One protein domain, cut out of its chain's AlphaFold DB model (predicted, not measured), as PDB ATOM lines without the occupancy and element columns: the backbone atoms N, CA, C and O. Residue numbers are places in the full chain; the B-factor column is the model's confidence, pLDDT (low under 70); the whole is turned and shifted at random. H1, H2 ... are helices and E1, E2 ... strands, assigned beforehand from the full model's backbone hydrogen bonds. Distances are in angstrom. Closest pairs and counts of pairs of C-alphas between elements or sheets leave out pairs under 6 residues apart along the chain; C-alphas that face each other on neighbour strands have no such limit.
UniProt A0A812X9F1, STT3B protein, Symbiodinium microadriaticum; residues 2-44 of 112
ATOM      1  N   MET A   2     117.548 138.969 135.841       86.00
ATOM      2  CA  MET A   2     116.606 138.601 134.760       86.00
ATOM      3  C   MET A   2     116.304 139.703 133.733       86.00
ATOM      4  O   MET A   2     116.131 139.398 132.558       86.00
ATOM      5  N   GLU A   3     116.313 140.979 134.125       86.75
ATOM      6  CA  GLU A   3     115.987 142.102 133.221       86.75
ATOM      7  C   GLU A   3     116.931 142.228 132.012       86.75
ATOM      8  O   GLU A   3     116.577 142.769 130.963       86.75
ATOM      9  N   LYS A   4     118.154 141.699 132.139       88.56
ATOM     10  CA  LYS A   4     119.141 141.669 131.053       88.56
ATOM     11  C   LYS A   4     118.872 140.557 130.031       88.56
ATOM     12  O   LYS A   4     119.407 140.642 128.927       88.56
ATOM     13  N   SER A   5     118.060 139.553 130.373       91.50
ATOM     14  CA  SER A   5     117.747 138.412 129.508       91.50
ATOM     15  C   SER A   5     117.007 138.845 128.243       91.50
ATOM     16  O   SER A   5     116.133 139.714 128.282       91.50
ATOM     17  N   LEU A   6     117.328 138.202 127.116       92.50
ATOM     18  CA  LEU A   6     116.625 138.413 125.850       92.50
ATOM     19  C   LEU A   6     115.136 138.075 125.984       92.50
ATOM     20  O   LEU A   6     114.294 138.856 125.550       92.50
ATOM     21  N   LEU A   7     114.817 136.949 126.632       92.19
ATOM     22  CA  LEU A   7     113.438 136.499 126.816       92.19
ATOM     23  C   LEU A   7     112.611 137.543 127.571       92.19
ATOM     24  O   LEU A   7     111.525 137.905 127.127       92.19
ATOM     25  N   TYR A   8     113.159 138.074 128.668       93.12
ATOM     26  CA  TYR A   8     112.501 139.121 129.448       93.12
ATOM     27  C   TYR A   8     112.197 140.346 128.582       93.12
ATOM     28  O   TYR A   8     111.066 140.825 128.560       93.12
ATOM     29  N   LYS A   9     113.179 140.811 127.800       93.69
ATOM     30  CA  LYS A   9     113.011 141.976 126.921       93.69
ATOM     31  C   LYS A   9     111.947 141.754 125.849       93.69
ATOM     32  O   LYS A   9     111.153 142.655 125.607       93.69
ATOM     33  N   LEU A  10     111.896 140.571 125.234       93.31
ATOM     34  CA  LEU A  10     110.890 140.234 124.217       93.31
ATOM     35  C   LEU A  10     109.471 140.151 124.816       93.31
ATOM     36  O   LEU A  10     108.503 140.620 124.210       93.31
ATOM     37  N   VAL A  11     109.326 139.594 126.017       92.69
ATOM     38  CA  VAL A  11     108.016 139.440 126.675       92.69
ATOM     39  C   VAL A  11     107.505 140.761 127.253       92.69
ATOM     40  O   VAL A  11     106.328 141.081 127.097       92.69
ATOM     41  N   GLU A  12     108.379 141.559 127.861       92.06
ATOM     42  CA  GLU A  12     108.032 142.853 128.462       92.06
ATOM     43  C   GLU A  12     108.178 144.025 127.481       92.06
ATOM     44  O   GLU A  12     108.031 145.174 127.872       92.06
ATOM     45  N   HIS A  13     108.418 143.777 126.190       90.75
ATOM     46  CA  HIS A  13     108.526 144.849 125.199       90.75
ATOM     47  C   HIS A  13     107.309 145.792 125.243       90.75
ATOM     48  O   HIS A  13     106.160 145.327 125.203       90.75
ATOM     49  N   ASN A  14     107.568 147.099 125.336       86.25
ATOM     50  CA  ASN A  14     106.576 148.175 125.477       86.25
ATOM     51  C   ASN A  14     105.707 148.089 126.745       86.25
ATOM     52  O   ASN A  14     104.726 148.815 126.882       86.25
ATOM     53  N   LYS A  15     106.086 147.237 127.701       85.69
ATOM     54  CA  LYS A  15     105.592 147.231 129.078       85.69
ATOM     55  C   LYS A  15     106.711 147.745 129.982       85.69
ATOM     56  O   LYS A  15     107.886 147.493 129.726       85.69
ATOM     57  N   LYS A  16     106.363 148.501 131.027       83.06
ATOM     58  CA  LYS A  16     107.320 148.962 132.057       83.06
ATOM     59  C   LYS A  16     108.561 149.691 131.495       83.06
ATOM     60  O   LYS A  16     109.629 149.644 132.090       83.06
ATOM     61  N   GLY A  17     108.440 150.324 130.324       86.19
ATOM     62  CA  GLY A  17     109.547 151.016 129.651       86.19
ATOM     63  C   GLY A  17     110.610 150.108 129.012       86.19
ATOM     64  O   GLY A  17     111.616 150.613 128.515       86.19
ATOM     65  N   VAL A  18     110.415 148.785 128.983       91.19
ATOM     66  CA  VAL A  18     111.394 147.843 128.423       91.19
ATOM     67  C   VAL A  18     111.347 147.870 126.893       91.19
ATOM     68  O   VAL A  18     110.309 147.640 126.265       91.19
ATOM     69  N   ARG A  19     112.505 148.121 126.272       90.38
ATOM     70  CA  ARG A  19     112.669 148.136 124.814       90.38
ATOM     71  C   ARG A  19     113.544 146.983 124.336       90.38
ATOM     72  O   ARG A  19     114.581 146.669 124.920       90.38
ATOM     73  N   VAL A  20     113.097 146.358 123.253       92.62
ATOM     74  CA  VAL A  20     113.861 145.356 122.511       92.62
ATOM     75  C   VAL A  20     114.790 146.086 121.548       92.62
ATOM     76  O   VAL A  20     114.513 147.211 121.142       92.62
ATOM     77  N   ASN A  21     115.916 145.468 121.199       92.81
ATOM     78  CA  ASN A  21     116.798 146.026 120.185       92.81
ATOM     79  C   ASN A  21     116.171 145.872 118.789       92.81
ATOM     80  O   ASN A  21     116.216 144.791 118.199       92.81
ATOM     81  N   GLU A  22     115.633 146.972 118.272       91.88
ATOM     82  CA  GLU A  22     114.934 147.058 116.982       91.88
ATOM     83  C   GLU A  22     115.825 146.717 115.778       91.88
ATOM     84  O   GLU A  22     115.319 146.329 114.729       91.88
ATOM     85  N   ARG A  23     117.159 146.785 115.925       94.38
ATOM     86  CA  ARG A  23     118.093 146.381 114.859       94.38
ATOM     87  C   ARG A  23     118.070 144.879 114.585       94.38
ATOM     88  O   ARG A  23     118.391 144.466 113.476       94.38
ATOM     89  N   TYR A  24     117.748 144.073 115.596       92.81
ATOM     90  CA  TYR A  24     117.791 142.609 115.510       92.81
ATOM     91  C   TYR A  24     116.409 141.971 115.582       92.81
ATOM     92  O   TYR A  24     116.225 140.876 115.062       92.81
ATOM     93  N   PHE A  25     115.437 142.626 116.214       95.94
ATOM     94  CA  PHE A  25     114.094 142.085 116.374       95.94
ATOM     95  C   PHE A  25     113.060 143.156 116.072       95.94
ATOM     96  O   PHE A  25     112.990 144.179 116.753       95.94
ATOM     97  N   LYS A  26     112.212 142.875 115.090       95.25
ATOM     98  CA  LYS A  26     111.054 143.695 114.759       95.25
ATOM     99  C   LYS A  26     109.804 143.023 115.305       95.25
ATOM    100  O   LYS A  26     109.556 141.853 115.029       95.25
ATOM    101  N   HIS A  27     109.024 143.746 116.099       94.88
ATOM    102  CA  HIS A  27     107.729 143.256 116.561       94.88
ATOM    103  C   HIS A  27     106.748 143.197 115.380       94.88
ATOM    104  O   HIS A  27     106.574 144.192 114.680       94.88
ATOM    105  N   VAL A  28     106.154 142.026 115.128       95.81
ATOM    106  CA  VAL A  28     105.234 141.798 113.996       95.81
ATOM    107  C   VAL A  28     103.793 141.775 114.474       95.81
ATOM    108  O   VAL A  28     102.924 142.421 113.895       95.81
ATOM    109  N   HIS A  29     103.523 141.001 115.524       94.56
ATOM    110  CA  HIS A  29     102.165 140.792 115.997       94.56
ATOM    111  C   HIS A  29     102.138 140.468 117.488       94.56
ATOM    112  O   HIS A  29     103.017 139.789 118.019       94.56
ATOM    113  N   THR A  30     101.091 140.925 118.162       94.81
ATOM    114  CA  THR A  30     100.722 140.478 119.506       94.81
ATOM    115  C   THR A  30      99.269 140.054 119.451       94.81
ATOM    116  O   THR A  30      98.435 140.800 118.941       94.81
ATOM    117  N   THR A  31      98.959 138.876 119.987       95.06
ATOM    118  CA  THR A  31      97.571 138.409 120.047       95.06
ATOM    119  C   THR A  31      96.720 139.323 120.926       95.06
ATOM    120  O   THR A  31      97.235 139.998 121.814       95.06
ATOM    121  N   LYS A  32      95.396 139.312 120.722       93.00
ATOM    122  CA  LYS A  32      94.438 140.181 121.436       93.00
ATOM    123  C   LYS A  32      94.644 140.217 122.958       93.00
ATOM    124  O   LYS A  32      94.545 141.275 123.564       93.00
ATOM    125  N   HIS A  33      94.958 139.069 123.560       92.31
ATOM    126  CA  HIS A  33      95.158 138.930 125.008       92.31
ATOM    127  C   HIS A  33      96.631 138.999 125.444       92.31
ATOM    128  O   HIS A  33      96.944 138.781 126.608       92.31
ATOM    129  N   GLY A  34      97.560 139.275 124.526       88.56
ATOM    130  CA  GLY A  34      98.983 139.411 124.836       88.56
ATOM    131  C   GLY A  34      99.698 138.111 125.209       88.56
ATOM    132  O   GLY A  34     100.825 138.180 125.693       88.56
ATOM    133  N   LEU A  35      99.063 136.956 124.979       90.56
ATOM    134  CA  LEU A  35      99.600 135.630 125.306       90.56
ATOM    135  C   LEU A  35     100.722 135.197 124.358       90.56
ATOM    136  O   LEU A  35     101.605 134.443 124.747       90.56
ATOM    137  N   MET A  36     100.692 135.683 123.115       93.81
ATOM    138  CA  MET A  36     101.692 135.365 122.102       93.81
ATOM    139  C   MET A  36     102.173 136.643 121.428       93.81
ATOM    140  O   MET A  36     101.382 137.527 121.085       93.81
ATOM    141  N   ARG A  37     103.489 136.719 121.240       94.44
ATOM    142  CA  ARG A  37     104.183 137.818 120.571       94.44
ATOM    143  C   ARG A  37     105.085 137.237 119.498       94.44
ATOM    144  O   ARG A  37     105.898 136.364 119.787       94.44
ATOM    145  N   ILE A  38     104.930 137.732 118.281       95.62
ATOM    146  CA  ILE A  38     105.686 137.293 117.116       95.62
ATOM    147  C   ILE A  38     106.685 138.392 116.774       95.62
ATOM    148  O   ILE A  38     106.312 139.560 116.624       95.62
ATOM    149  N   TYR A  39     107.950 137.999 116.661       96.50
ATOM    150  CA  TYR A  39     109.049 138.870 116.275       96.50
ATOM    151  C   TYR A  39     109.714 138.331 115.015       96.50
ATOM    152  O   TYR A  39     109.947 137.130 114.891       96.50
ATOM    153  N   GLU A  40     110.051 139.234 114.109       95.25
ATOM    154  CA  GLU A  40     110.868 138.959 112.938       95.25
ATOM    155  C   GLU A  40     112.330 139.247 113.281       95.25
ATOM    156  O   GLU A  40     112.657 140.327 113.787       95.25
ATOM    157  N   VAL A  41     113.207 138.279 113.014       94.56
ATOM    158  CA  VAL A  41     114.650 138.438 113.211       94.56
ATOM    159  C   VAL A  41     115.222 139.215 112.030       94.56
ATOM    160  O   VAL A  41     115.186 138.762 110.888       94.56
ATOM    161  N   GLN A  42     115.748 140.394 112.325       95.25
ATOM    162  CA  GLN A  42     116.334 141.316 111.363       95.25
ATOM    163  C   GLN A  42     117.851 141.123 111.259       95.25
ATOM    164  O   GLN A  42     118.487 140.519 112.124       95.25
ATOM    165  N   ASN A  43     118.432 141.682 110.195       92.38
ATOM    166  CA  ASN A  43     119.880 141.754 109.979       92.38
ATOM    167  C   ASN A  43     120.603 140.389 109.949       92.38
ATOM    168  O   ASN A  43     121.727 140.240 110.427       92.38
ATOM    169  N   VAL A  44     119.945 139.376 109.383       90.12
ATOM    170  CA  VAL A  44     120.573 138.085 109.072       90.12
ATOM    171  C   VAL A  44     121.431 138.246 107.818       90.12
ATOM    172  O   VAL A  44     120.943 138.781 106.819       90.12
TER     173      VAL A  44
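Overview. This is residues 2 to 44 of the 112 residues of the protein "STT3B protein" of Symbiodinium microadriaticum (UniProt A0A812X9F1). With little regular structure, this is one long two-stranded hairpin, E1 and E2, with a single short helix, H1, set off from it and joined to it by a long loop, residues 12 to 24. The 43 printed residues run H1, E1, E2; the strands are antiparallel, and the class is mixed, with only 17 residues in named elements. The whole is compact, radius of gyration of the C-alphas 10.3 A, spanning 30 by 23 by 14 A.

Arrangement. Every O i to N i+4 pair is within hydrogen-bond range in H1, residues 6 to 11. E1, residues 25 to 30, and E2, residues 37 to 41, form a hairpin, antiparallel at 153 degrees; N 26 and O 40 are 2.9 A apart, N 38 and O 29 2.8 A. The closest C-alphas of H1 and E2, those of Val 11 and Arg 37, are 7.4 A apart.

Along the chain. H1 begins at C-alpha 6 (116.625, 138.413, 125.850) and measures 8.7 A. E1 measures 13.8 A. E2 measures 12.8 A and ends at C-alpha 41 (114.650, 138.438, 113.211).

Size, cuts and confidence. The C-alphas farthest apart, of His 33 and Val 44, are 30.0 A apart. The printed part has no cut. The link from H1 to E1 is long. No printed residue is under 70 in pLDDT.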